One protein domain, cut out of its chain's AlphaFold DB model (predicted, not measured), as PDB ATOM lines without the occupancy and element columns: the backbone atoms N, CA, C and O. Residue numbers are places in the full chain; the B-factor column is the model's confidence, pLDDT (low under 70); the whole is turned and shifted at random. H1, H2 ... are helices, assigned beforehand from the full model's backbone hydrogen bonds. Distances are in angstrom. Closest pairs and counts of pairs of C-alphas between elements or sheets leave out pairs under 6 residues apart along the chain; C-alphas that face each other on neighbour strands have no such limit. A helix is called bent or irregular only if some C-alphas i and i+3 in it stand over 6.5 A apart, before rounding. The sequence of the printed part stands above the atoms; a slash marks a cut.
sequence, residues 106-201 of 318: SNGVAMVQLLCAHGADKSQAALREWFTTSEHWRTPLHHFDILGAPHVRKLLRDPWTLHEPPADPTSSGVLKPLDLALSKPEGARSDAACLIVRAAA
ATOM      1  N   SER A 106     105.233  84.348 159.342       45.53
ATOM      2  CA  SER A 106     105.972  85.572 159.671       45.53
ATOM      3  C   SER A 106     106.298  85.717 161.172       45.53
ATOM      4  O   SER A 106     107.373  86.214 161.505       45.53
ATOM      5  N   ASN A 107     105.444  85.224 162.081       53.03
ATOM      6  CA  ASN A 107     105.697  85.278 163.527       53.03
ATOM      7  C   ASN A 107     106.771  84.283 163.986       53.03
ATOM      8  O   ASN A 107     107.539  84.601 164.889       53.03
ATOM      9  N   GLY A 108     106.868  83.109 163.351       56.19
ATOM     10  CA  GLY A 108     107.928  82.135 163.633       56.19
ATOM     11  C   GLY A 108     109.302  82.634 163.176       56.19
ATOM     12  O   GLY A 108     110.286  82.487 163.895       56.19
ATOM     13  N   VAL A 109     109.359  83.315 162.027       52.00
ATOM     14  CA  VAL A 109     110.600  83.913 161.503       52.00
ATOM     15  C   VAL A 109     111.101  85.040 162.395       52.00
ATOM     16  O   VAL A 109     112.278  85.076 162.744       52.00
ATOM     17  N   ALA A 110     110.206  85.929 162.812       55.69
ATOM     18  CA  ALA A 110     110.556  86.996 163.734       55.69
ATOM     19  C   ALA A 110     110.990  86.460 165.105       55.69
ATOM     20  O   ALA A 110     111.899  87.018 165.708       55.69
ATOM     21  N   MET A 111     110.414  85.342 165.563       57.75
ATOM     22  CA  MET A 111     110.853  84.645 166.776       57.75
ATOM     23  C   MET A 111     112.316  84.214 166.683       57.75
ATOM     24  O   MET A 111     113.104  84.456 167.595       57.75
ATOM     25  N   VAL A 112     112.688  83.602 165.556       56.91
ATOM     26  CA  VAL A 112     114.058  83.144 165.309       56.91
ATOM     27  C   VAL A 112     115.008  84.328 165.138       56.91
ATOM     28  O   VAL A 112     116.120  84.288 165.653       56.91
ATOM     29  N   GLN A 113     114.574  85.419 164.508       57.06
ATOM     30  CA  GLN A 113     115.367  86.649 164.433       57.06
ATOM     31  C   GLN A 113     115.593  87.282 165.815       57.06
ATOM     32  O   GLN A 113     116.692  87.757 166.089       57.06
ATOM     33  N   LEU A 114     114.601  87.235 166.708       56.12
ATOM     34  CA  LEU A 114     114.702  87.733 168.086       56.12
ATOM     35  C   LEU A 114     115.637  86.853 168.936       56.12
ATOM     36  O   LEU A 114     116.483  87.372 169.663       56.12
ATOM     37  N   LEU A 115     115.561  85.529 168.755       57.34
ATOM     38  CA  LEU A 115     116.510  84.545 169.293       57.34
ATOM     39  C   LEU A 115     117.947  84.799 168.806       57.34
ATOM     40  O   LEU A 115     118.885  84.752 169.600       57.34
ATOM     41  N   CYS A 116     118.126  85.118 167.521       56.25
ATOM     42  CA  CYS A 116     119.437  85.398 166.933       56.25
ATOM     43  C   CYS A 116     120.008  86.756 167.376       56.25
ATOM     44  O   CYS A 116     121.217  86.884 167.554       56.25
ATOM     45  N   ALA A 117     119.161  87.767 167.579       56.06
ATOM     46  CA  ALA A 117     119.593  89.129 167.880       56.06
ATOM     47  C   ALA A 117     120.012  89.360 169.345       56.06
ATOM     48  O   ALA A 117     120.613  90.395 169.625       56.06
ATOM     49  N   HIS A 118     119.666  88.479 170.294       50.78
ATOM     50  CA  HIS A 118     119.813  88.774 171.733       50.78
ATOM     51  C   HIS A 118     120.882  87.974 172.502       50.78
ATOM     52  O   HIS A 118     121.087  88.267 173.678       50.78
ATOM     53  N   GLY A 119     121.622  87.047 171.877       50.44
ATOM     54  CA  GLY A 119     122.747  86.332 172.511       50.44
ATOM     55  C   GLY A 119     122.336  85.379 173.653       50.44
ATOM     56  O   GLY A 119     121.506  85.704 174.497       50.44
ATOM     57  N   ALA A 120     122.906  84.175 173.690       51.59
ATOM     58  CA  ALA A 120     122.323  82.986 174.331       51.59
ATOM     59  C   ALA A 120     121.897  83.084 175.822       51.59
ATOM     60  O   ALA A 120     120.949  82.398 176.192       51.59
ATOM     61  N   ASP A 121     122.493  83.950 176.655       51.78
ATOM     62  CA  ASP A 121     122.282  83.874 178.117       51.78
ATOM     63  C   ASP A 121     121.311  84.917 178.698       51.78
ATOM     64  O   ASP A 121     120.502  84.596 179.568       51.78
ATOM     65  N   LYS A 122     121.324  86.168 178.213       48.38
ATOM     66  CA  LYS A 122     120.328  87.190 178.619       48.38
ATOM     67  C   LYS A 122     119.036  87.100 177.803       48.38
ATOM     68  O   LYS A 122     117.996  87.579 178.247       48.38
ATOM     69  N   SER A 123     119.097  86.457 176.638       61.94
ATOM     70  CA  SER A 123     117.950  86.263 175.752       61.94
ATOM     71  C   SER A 123     116.974  85.213 176.262       61.94
ATOM     72  O   SER A 123     115.777  85.426 176.137       61.94
ATOM     73  N   GLN A 124     117.430  84.113 176.872       68.19
ATOM     74  CA  GLN A 124     116.525  83.020 177.244       68.19
ATOM     75  C   GLN A 124     115.517  83.415 178.322       68.19
ATOM     76  O   GLN A 124     114.342  83.086 178.192       68.19
ATOM     77  N   ALA A 125     115.942  84.135 179.364       75.44
ATOM     78  CA  ALA A 125     115.029  84.597 180.408       75.44
ATOM     79  C   ALA A 125     114.010  85.605 179.852       75.44
ATOM     80  O   ALA A 125     112.811  85.433 180.057       75.44
ATOM     81  N   ALA A 126     114.476  86.589 179.074       73.56
ATOM     82  CA  ALA A 126     113.613  87.580 178.430       73.56
ATOM     83  C   ALA A 126     112.646  86.942 177.416       73.56
ATOM     84  O   ALA A 126     111.488  87.337 177.324       73.56
ATOM     85  N   LEU A 127     113.092  85.922 176.679       73.62
ATOM     86  CA  LEU A 127     112.254  85.162 175.753       73.62
ATOM     87  C   LEU A 127     111.225  84.315 176.491       73.62
ATOM     88  O   LEU A 127     110.061  84.332 176.110       73.62
ATOM     89  N   ARG A 128     111.613  83.601 177.555       78.94
ATOM     90  CA  ARG A 128     110.668  82.846 178.392       78.94
ATOM     91  C   ARG A 128     109.620  83.770 179.000       78.94
ATOM     92  O   ARG A 128     108.439  83.432 178.971       78.94
ATOM     93  N   GLU A 129     110.028  84.933 179.499       81.81
ATOM     94  CA  GLU A 129     109.117  85.958 180.013       81.81
ATOM     95  C   GLU A 129     108.181  86.469 178.914       81.81
ATOM     96  O   GLU A 129     106.967  86.518 179.117       81.81
ATOM     97  N   TRP A 130     108.714  86.777 177.729       81.81
ATOM     98  CA  TRP A 130     107.916  87.206 176.585       81.81
ATOM     99  C   TRP A 130     106.897  86.142 176.173       81.81
ATOM    100  O   TRP A 130     105.718  86.455 176.034       81.81
ATOM    101  N   PHE A 131     107.315  84.880 176.050       80.19
ATOM    102  CA  PHE A 131     106.424  83.775 175.716       80.19
ATOM    103  C   PHE A 131     105.331  83.608 176.765       80.19
ATOM    104  O   PHE A 131     104.158  83.583 176.403       80.19
ATOM    105  N   THR A 132     105.710  83.564 178.045       82.75
ATOM    106  CA  THR A 132     104.775  83.452 179.175       82.75
ATOM    107  C   THR A 132     103.757  84.590 179.140       82.75
ATOM    108  O   THR A 132     102.557  84.356 179.237       82.75
ATOM    109  N   THR A 133     104.213  85.820 178.898       82.50
ATOM    110  CA  THR A 133     103.348  87.000 178.766       82.50
ATOM    111  C   THR A 133     102.422  86.882 177.550       82.50
ATOM    112  O   THR A 133     101.231  87.188 177.640       82.50
ATOM    113  N   SER A 134     102.947  86.391 176.425       83.19
ATOM    114  CA  SER A 134     102.209  86.239 175.171       83.19
ATOM    115  C   SER A 134     101.134  85.151 175.210       83.19
ATOM    116  O   SER A 134     100.145  85.263 174.487       83.19
ATOM    117  N   GLU A 135     101.254  84.151 176.097       81.00
ATOM    118  CA  GLU A 135     100.205  83.140 176.306       81.00
ATOM    119  C   GLU A 135      98.873  83.771 176.745       81.00
ATOM    120  O   GLU A 135      97.805  83.208 176.504       81.00
ATOM    121  N   HIS A 136      98.930  84.955 177.358       82.50
ATOM    122  CA  HIS A 136      97.766  85.680 177.861       82.50
ATOM    123  C   HIS A 136      97.246  86.759 176.896       82.50
ATOM    124  O   HIS A 136      96.234  87.411 177.185       82.50
ATOM    125  N   TRP A 137      97.907  86.970 175.755       85.25
ATOM    126  CA  TRP A 137      97.486  87.951 174.755       85.25
ATOM    127  C   TRP A 137      96.305  87.427 173.936       85.25
ATOM    128  O   TRP A 137      96.322  86.318 173.417       85.25
ATOM    129  N   ARG A 138      95.255  88.248 173.802       84.50
ATOM    130  CA  ARG A 138      94.024  87.885 173.069       84.50
ATOM    131  C   ARG A 138      93.980  88.360 171.625       84.50
ATOM    132  O   ARG A 138      93.126  87.915 170.864       84.50
ATOM    133  N   THR A 139      94.836  89.308 171.260       86.56
ATOM    134  CA  THR A 139      94.792  89.940 169.940       86.56
ATOM    135  C   THR A 139      96.166  89.910 169.287       86.56
ATOM    136  O   THR A 139      97.163  90.150 169.978       86.56
ATOM    137  N   PRO A 140      96.239  89.717 167.956       88.81
ATOM    138  CA  PRO A 140      97.502  89.782 167.219       88.81
ATOM    139  C   PRO A 140      98.239  91.117 167.400       88.81
ATOM    140  O   PRO A 140      99.458  91.174 167.286       88.81
ATOM    141  N   LEU A 141      97.512  92.193 167.735       91.69
ATOM    142  CA  LEU A 141      98.083  93.519 167.959       91.69
ATOM    143  C   LEU A 141      99.083  93.576 169.115       91.69
ATOM    144  O   LEU A 141      99.903  94.480 169.096       91.69
ATOM    145  N   HIS A 142      99.075  92.654 170.082       91.50
ATOM    146  CA  HIS A 142     100.110  92.641 171.124       91.50
ATOM    147  C   HIS A 142     101.504  92.300 170.565       91.50
ATOM    148  O   HIS A 142     102.513  92.712 171.125       91.50
ATOM    149  N   HIS A 143     101.570  91.625 169.415       89.94
ATOM    150  CA  HIS A 143     102.818  91.250 168.747       89.94
ATOM    151  C   HIS A 143     103.317  92.330 167.771       89.94
ATOM    152  O   HIS A 143     104.031  92.030 166.814       89.94
ATOM    153  N   PHE A 144     102.934  93.596 167.960       92.06
ATOM    154  CA  PHE A 144     103.214  94.665 166.996       92.06
ATOM    155  C   PHE A 144     104.705  94.875 166.709       92.06
ATOM    156  O   PHE A 144     105.056  95.237 165.588       92.06
ATOM    157  N   ASP A 145     105.576  94.620 167.690       88.81
ATOM    158  CA  ASP A 145     107.030  94.731 167.526       88.81
ATOM    159  C   ASP A 145     107.583  93.742 166.499       88.81
ATOM    160  O   ASP A 145     108.560  94.035 165.820       88.81
ATOM    161  N   ILE A 146     106.930  92.589 166.369       87.50
ATOM    162  CA  ILE A 146     107.302  91.509 165.456       87.50
ATOM    163  C   ILE A 146     106.641  91.700 164.086       87.50
ATOM    164  O   ILE A 146     107.272  91.516 163.048       87.50
ATOM    165  N   LEU A 147     105.364  92.088 164.066       86.44
ATOM    166  CA  LEU A 147     104.558  92.159 162.843       86.44
ATOM    167  C   LEU A 147     104.995  93.277 161.880       86.44
ATOM    168  O   LEU A 147     104.769  93.198 160.667       86.44
ATOM    169  N   GLY A 148     105.600  94.338 162.416       88.69
ATOM    170  CA  GLY A 148     105.973  95.526 161.657       88.69
ATOM    171  C   GLY A 148     104.774  96.389 161.239       88.69
ATOM    172  O   GLY A 148     103.602  96.007 161.322       88.69
ATOM    173  N   ALA A 149     105.066  97.603 160.770       95.06
ATOM    174  CA  ALA A 149     104.048  98.619 160.504       95.06
ATOM    175  C   ALA A 149     102.992  98.231 159.440       95.06
ATOM    176  O   ALA A 149     101.810  98.509 159.664       95.06
ATOM    177  N   PRO A 150     103.331  97.584 158.304       93.56
ATOM    178  CA  PRO A 150     102.333  97.211 157.297       93.56
ATOM    179  C   PRO A 150     101.282  96.215 157.810       93.56
ATOM    180  O   PRO A 150     100.087  96.423 157.581       93.56
ATOM    181  N   HIS A 151     101.697  95.177 158.545       91.31
ATOM    182  CA  HIS A 151     100.775  94.190 159.118       91.31
ATOM    183  C   HIS A 151      99.930  94.794 160.227       91.31
ATOM    184  O   HIS A 151      98.716  94.605 160.241       91.31
ATOM    185  N   VAL A 152     100.540  95.587 161.109       94.81
ATOM    186  CA  VAL A 152      99.799  96.290 162.158       94.81
ATOM    187  C   VAL A 152      98.773  97.237 161.549       94.81
ATOM    188  O   VAL A 152      97.625  97.234 161.977       94.81
ATOM    189  N   ARG A 153      99.104  97.969 160.477       95.19
ATOM    190  CA  ARG A 153      98.121  98.783 159.744       95.19
ATOM    191  C   ARG A 153      96.963  97.942 159.205       95.19
ATOM    192  O   ARG A 153      95.824  98.391 159.288       95.19
ATOM    193  N   LYS A 154      97.232  96.756 158.647       91.50
ATOM    194  CA  LYS A 154      96.185  95.840 158.168       91.50
ATOM    195  C   LYS A 154      95.283  95.393 159.322       91.50
ATOM    196  O   LYS A 154      94.080  95.594 159.238       91.50
ATOM    197  N   LEU A 155      95.866  94.931 160.430       91.56
ATOM    198  CA  LEU A 155      95.127  94.543 161.636       91.56
ATOM    199  C   LEU A 155      94.306  95.701 162.218       91.56
ATOM    200  O   LEU A 155      93.171  95.518 162.633       91.56
ATOM    201  N   LEU A 156      94.830  96.925 162.215       93.38
ATOM    202  CA  LEU A 156      94.088  98.095 162.689       93.38
ATOM    203  C   LEU A 156      92.894  98.456 161.789       93.38
ATOM    204  O   LEU A 156      92.011  99.194 162.223       93.38
ATOM    205  N   ARG A 157      92.845  97.974 160.545       92.12
ATOM    206  CA  ARG A 157      91.693  98.167 159.649       92.12
ATOM    207  C   ARG A 157      90.610  97.104 159.833       92.12
ATOM    208  O   ARG A 157      89.491  97.307 159.363       92.12
ATOM    209  N   ASP A 158      90.939  96.030 160.529       84.88
ATOM    210  CA  ASP A 158      90.013  94.990 160.949       84.88
ATOM    211  C   ASP A 158      89.396  95.369 162.314       84.88
ATOM    212  O   ASP A 158      89.890  96.281 162.990       84.88
ATOM    213  N   PRO A 159      88.306  94.717 162.756       75.62
ATOM    214  CA  PRO A 159      87.601  95.064 163.996       75.62
ATOM    215  C   PRO A 159      88.367  94.696 165.284       75.62
ATOM    216  O   PRO A 159      87.758  94.534 166.340       75.62
ATOM    217  N   TRP A 160      89.697  94.565 165.229       78.62
ATOM    218  CA  TRP A 160      90.524  94.262 166.393       78.62
ATOM    219  C   TRP A 160      90.543  95.433 167.379       78.62
ATOM    220  O   TRP A 160      90.832  96.585 167.031       78.62
ATOM    221  N   THR A 161      90.263  95.132 168.647       80.94
ATOM    222  CA  THR A 161      90.178  96.144 169.698       80.94
ATOM    223  C   THR A 161      91.569  96.516 170.221       80.94
ATOM    224  O   THR A 161      92.315  95.676 170.721       80.94
ATOM    225  N   LEU A 162      91.892  97.812 170.189       85.38
ATOM    226  CA  LEU A 162      93.089  98.401 170.823       85.38
ATOM    227  C   LEU A 162      93.085  98.292 172.354       85.38
ATOM    228  O   LEU A 162      94.124  98.413 173.001       85.38
ATOM    229  N   HIS A 163      91.892  98.118 172.916       80.56
ATOM    230  CA  HIS A 163      91.617  98.115 174.347       80.56
ATOM    231  C   HIS A 163      91.156  96.746 174.850       80.56
ATOM    232  O   HIS A 163      90.653  96.673 175.973       80.56
ATOM    233  N   GLU A 164      91.271  95.694 174.024       78.06
ATOM    234  CA  GLU A 164      90.903  94.338 174.440       78.06
ATOM    235  C   GLU A 164      91.690  94.001 175.713       78.06
ATOM    236  O   GLU A 164      92.922  94.099 175.698       78.06
ATOM    237  N   PRO A 165      91.013  93.665 176.824       70.69
ATOM    238  CA  PRO A 165      91.710  93.223 178.014       70.69
ATOM    239  C   PRO A 165      92.390  91.869 177.752       70.69
ATOM    240  O   PRO A 165      91.964  91.113 176.870       70.69
ATOM    241  N   PRO A 166      93.435  91.546 178.524       67.62
ATOM    242  CA  PRO A 166      94.106  90.257 178.439       67.62
ATOM    243  C   PRO A 166      93.182  89.090 178.792       67.62
ATOM    244  O   PRO A 166      92.070  89.272 179.297       67.62
ATOM    245  N   ALA A 167      93.644  87.869 178.509       69.38
ATOM    246  CA  ALA A 167      92.812  86.683 178.644       69.38
ATOM    247  C   ALA A 167      92.349  86.368 180.058       69.38
ATOM    248  O   ALA A 167      91.256  85.828 180.235       69.38
ATOM    249  N   ASP A 168      93.146  86.764 181.031       70.81
ATOM    250  CA  ASP A 168      92.863  86.601 182.434       70.81
ATOM    251  C   ASP A 168      92.997  87.971 183.119       70.81
ATOM    252  O   ASP A 168      94.091  88.539 183.135       70.81
ATOM    253  N   PRO A 169      91.905  88.540 183.661       62.78
ATOM    254  CA  PRO A 169      91.946  89.828 184.347       62.78
ATOM    255  C   PRO A 169      92.721  89.779 185.672       62.78
ATOM    256  O   PRO A 169      93.067  90.835 186.199       62.78
ATOM    257  N   THR A 170      92.987  88.586 186.217       65.38
ATOM    258  CA  THR A 170      93.764  88.411 187.455       65.38
ATOM    259  C   THR A 170      95.269  88.332 187.217       65.38
ATOM    260  O   THR A 170      96.046  88.514 188.153       65.38
ATOM    261  N   SER A 171      95.693  88.158 185.962       65.88
ATOM    262  CA  SER A 171      97.095  88.240 185.555       65.88
ATOM    263  C   SER A 171      97.561  89.703 185.578       65.88
ATOM    264  O   SER A 171      97.600  90.391 184.554       65.88
ATOM    265  N   SER A 172      97.867  90.210 186.777       56.94
ATOM    266  CA  SER A 172      98.344  91.575 187.006       56.94
ATOM    267  C   SER A 172      99.698  91.779 186.321       56.94
ATOM    268  O   SER A 172     100.742  91.430 186.861       56.94
ATOM    269  N   GLY A 173      99.688  92.304 185.101       71.38
ATOM    270  CA  GLY A 173     100.911  92.549 184.334       71.38
ATOM    271  C   GLY A 173     100.703  92.539 182.827       71.38
ATOM    272  O   GLY A 173     101.486  93.144 182.099       71.38
ATOM    273  N   VAL A 174      99.625  91.919 182.341       79.19
ATOM    274  CA  VAL A 174      99.369  91.867 180.901       79.19
ATOM    275  C   VAL A 174      98.724  93.177 180.440       79.19
ATOM    276  O   VAL A 174      97.558  93.466 180.716       79.19
ATOM    277  N   LEU A 175      99.516  93.996 179.751       87.25
ATOM    278  CA  LEU A 175      99.094  95.280 179.197       87.25
ATOM    279  C   LEU A 175      98.219  95.083 177.955       87.25
ATOM    280  O   LEU A 175      98.468  94.190 177.148       87.25
ATOM    281  N   LYS A 176      97.234  95.968 177.763       90.44
ATOM    282  CA  LYS A 176      96.485  96.063 176.497       90.44
ATOM    283  C   LYS A 176      97.437  96.490 175.371       90.44
ATOM    284  O   LYS A 176      98.440  97.143 175.666       90.44
ATOM    285  N   PRO A 177      97.115  96.259 174.083       92.56
ATOM    286  CA  PRO A 177      98.002  96.640 172.980       92.56
ATOM    287  C   PRO A 177      98.427  98.113 173.012       92.56
ATOM    288  O   PRO A 177      99.592  98.430 172.790       92.56
ATOM    289  N   LEU A 178      97.490  99.017 173.327       94.44
ATOM    290  CA  LEU A 178      97.793 100.441 173.469       94.44
ATOM    291  C   LEU A 178      98.721 100.726 174.653       94.44
ATOM    292  O   LEU A 178      99.680 101.477 174.500       94.44
ATOM    293  N   ASP A 179      98.457 100.126 175.812       93.81
ATOM    294  CA  ASP A 179      99.257 100.341 177.020       93.81
ATOM    295  C   ASP A 179     100.683  99.791 176.828       93.81
ATOM    296  O   ASP A 179     101.655 100.430 177.228       93.81
ATOM    297  N   LEU A 180     100.818  98.663 176.121       92.19
ATOM    298  CA  LEU A 180     102.099  98.078 175.719       92.19
ATOM    299  C   LEU A 180     102.863  98.966 174.720       92.19
ATOM    300  O   LEU A 180     104.083  99.075 174.792       92.19
ATOM    301  N   ALA A 181     102.171  99.626 173.789       94.94
ATOM    302  CA  ALA A 181     102.801 100.587 172.881       94.94
ATOM    303  C   ALA A 181     103.219 101.881 173.604       94.94
ATOM    304  O   ALA A 181     104.261 102.461 173.291       94.94
ATOM    305  N   LEU A 182     102.422 102.334 174.578       95.31
ATOM    306  CA  LEU A 182     102.687 103.544 175.355       95.31
ATOM    307  C   LEU A 182     103.794 103.362 176.397       95.31
ATOM    308  O   LEU A 182     104.485 104.341 176.678       95.31
ATOM    309  N   SER A 183     103.993 102.148 176.924       94.19
ATOM    310  CA  SER A 183     105.075 101.840 177.870       94.19
ATOM    311  C   SER A 183     106.470 101.979 177.249       94.19
ATOM    312  O   SER A 183     107.451 102.173 177.965       94.19
ATOM    313  N   LYS A 184     106.564 101.941 175.915       92.69
ATOM    314  CA  LYS A 184     107.802 102.219 175.186       92.69
ATOM    315  C   LYS A 184     108.089 103.728 175.163       92.69
ATOM    316  O   LYS A 184     107.188 104.505 174.809       92.69
ATOM    317  N   PRO A 185     109.332 104.156 175.473       94.12
ATOM    318  CA  PRO A 185     109.722 105.558 175.377       94.12
ATOM    319  C   PRO A 185     109.541 106.067 173.946       94.12
ATOM    320  O   PRO A 185     109.767 105.325 172.995       94.12
ATOM    321  N   GLU A 186     109.151 107.332 173.781       90.94
ATOM    322  CA  GLU A 186     108.762 107.897 172.479       90.94
ATOM    323  C   GLU A 186     109.839 107.730 171.395       90.94
ATOM    324  O   GLU A 186     109.521 107.297 170.292       90.94
ATOM    325  N   GLY A 187     111.116 107.950 171.732       92.12
ATOM    326  CA  GLY A 187     112.247 107.750 170.813       92.12
ATOM    327  C   GLY A 187     112.630 106.286 170.548       92.12
ATOM    328  O   GLY A 187     113.478 106.030 169.702       92.12
ATOM    329  N   ALA A 188     112.028 105.332 171.262       92.12
ATOM    330  CA  ALA A 188     112.258 103.893 171.108       92.12
ATOM    331  C   ALA A 188     111.015 103.142 170.597       92.12
ATOM    332  O   ALA A 188     111.013 101.910 170.531       92.12
ATOM    333  N   ARG A 189     109.931 103.856 170.264       94.62
ATOM    334  CA  ARG A 189     108.741 103.247 169.667       94.62
ATOM    335  C   ARG A 189     109.054 102.815 168.241       94.62
ATOM    336  O   ARG A 189     109.522 103.606 167.430       94.62
ATOM    337  N   SER A 190     108.748 101.559 167.933       95.00
ATOM    338  CA  SER A 190     108.725 101.082 166.554       95.00
ATOM    339  C   SER A 190     107.618 101.796 165.766       95.00
ATOM    340  O   SER A 190     106.608 102.212 166.340       95.00
ATOM    341  N   ASP A 191     107.740 101.874 164.437       96.00
ATOM    342  CA  ASP A 191     106.684 102.429 163.571       96.00
ATOM    343  C   ASP A 191     105.323 101.753 163.813       96.00
ATOM    344  O   ASP A 191     104.266 102.384 163.769       96.00
ATOM    345  N   ALA A 192     105.355 100.454 164.111       95.56
ATOM    346  CA  ALA A 192     104.194  99.666 164.494       95.56
ATOM    347  C   ALA A 192     103.545 100.166 165.798       95.56
ATOM    348  O   ALA A 192     102.328 100.359 165.844       95.56
ATOM    349  N   ALA A 193     104.346 100.442 166.833       96.31
ATOM    350  CA  ALA A 193     103.869 101.040 168.078       96.31
ATOM    351  C   ALA A 193     103.272 102.436 167.834       96.31
ATOM    352  O   ALA A 193     102.186 102.746 168.328       96.31
ATOM    353  N   CYS A 194     103.928 103.264 167.013       96.62
ATOM    354  CA  CYS A 194     103.425 104.586 166.639       96.62
ATOM    355  C   CYS A 194     102.072 104.509 165.914       96.62
ATOM    356  O   CYS A 194     101.190 105.326 166.180       96.62
ATOM    357  N   LEU A 195     101.861 103.509 165.051       96.69
ATOM    358  CA  LEU A 195     100.561 103.275 164.416       96.69
ATOM    359  C   LEU A 195      99.468 102.911 165.424       96.69
ATOM    360  O   LEU A 195      98.347 103.394 165.280       96.69
ATOM    361  N   ILE A 196      99.777 102.102 166.441       95.88
ATOM    362  CA  ILE A 196      98.830 101.751 167.512       95.88
ATOM    363  C   ILE A 196      98.433 102.991 168.310       95.88
ATOM    364  O   ILE A 196      97.243 103.241 168.505       95.88
ATOM    365  N   VAL A 197      99.411 103.809 168.707       96.12
ATOM    366  CA  VAL A 197      99.158 105.071 169.417       96.12
ATOM    367  C   VAL A 197      98.329 106.022 168.548       96.12
ATOM    368  O   VAL A 197      97.331 106.573 169.010       96.12
ATOM    369  N   ARG A 198      98.662 106.156 167.256       95.56
ATOM    370  CA  ARG A 198      97.889 106.969 166.302       95.56
ATOM    371  C   ARG A 198      96.467 106.447 166.118       95.56
ATOM    372  O   ARG A 198      95.535 107.236 165.998       95.56
ATOM    373  N   ALA A 199      96.288 105.132 166.094       94.94
ATOM    374  CA  ALA A 199      94.981 104.509 165.965       94.94
ATOM    375  C   ALA A 199      94.107 104.700 167.211       94.94
ATOM    376  O   ALA A 199      92.888 104.684 167.079       94.94
ATOM    377  N   ALA A 200      94.697 104.903 168.391       93.88
ATOM    378  CA  ALA A 200      93.954 105.236 169.605       93.88
ATOM    379  C   ALA A 200      93.442 106.685 169.624       93.88
ATOM    380  O   ALA A 200      92.491 106.989 170.346       93.88
ATOM    381  N   ALA A 201      94.032 107.578 168.822       93.38
ATOM    382  CA  ALA A 201      93.508 108.924 168.647       93.38
ATOM    383  C   ALA A 201      92.132 108.889 167.966       93.38
ATOM    384  O   ALA A 201      91.811 107.979 167.193       93.38
TER     385      ALA A 201
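This is residues 106 to 201 of the 318 residues of an uncharacterized protein of Emiliania huxleyi (UniProt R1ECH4). H1 and H2 make a V beside a small core in which H5 crosses H3 and H4; H1 runs out from H3 and H2 runs back. Residues 158 to 176 form a long loop. The 96 printed residues, with five named helices and no named strand, are all helix and compact: radius of gyration of the C-alphas 13.4 A, spans 39 by 32 by 25 A.

H1, residues 106 to 117, begins at C-alpha 106 (105.972, 85.572, 159.671). H2, residues 120 to 134, is 20.4 A long. H3, residues 140 to 157, is irregular: C-alphas 146 and 149 are 9.3 A apart. H4 is residues 177 to 182. H5, residues 191 to 200, ends at C-alpha 200 (93.954, 105.236, 169.605).

H1 touches the hub, H3, with residues 106 to 111 alone; the closest C-alphas, of Ala 110 and Ile 146, are 5.8 A apart. H1 and H2 are close but not clearly touching. H3 touches H5 at a steep tilt of 54 degrees, closest C-alphas Ala 149 and Ala 192, 4.1 A. H4 touches H5, closest C-alphas Ala 181 and Ala 193, 4.9 A. O i to N i+4 pairs are within hydrogen-bond range throughout H1, H4 and H5, in 8 of 11 in H2 and 8 of 14 in H3.

The printed part has no cut. The H3 to H4 link is long. Residues 106 to 124 are among 25 under pLDDT 70.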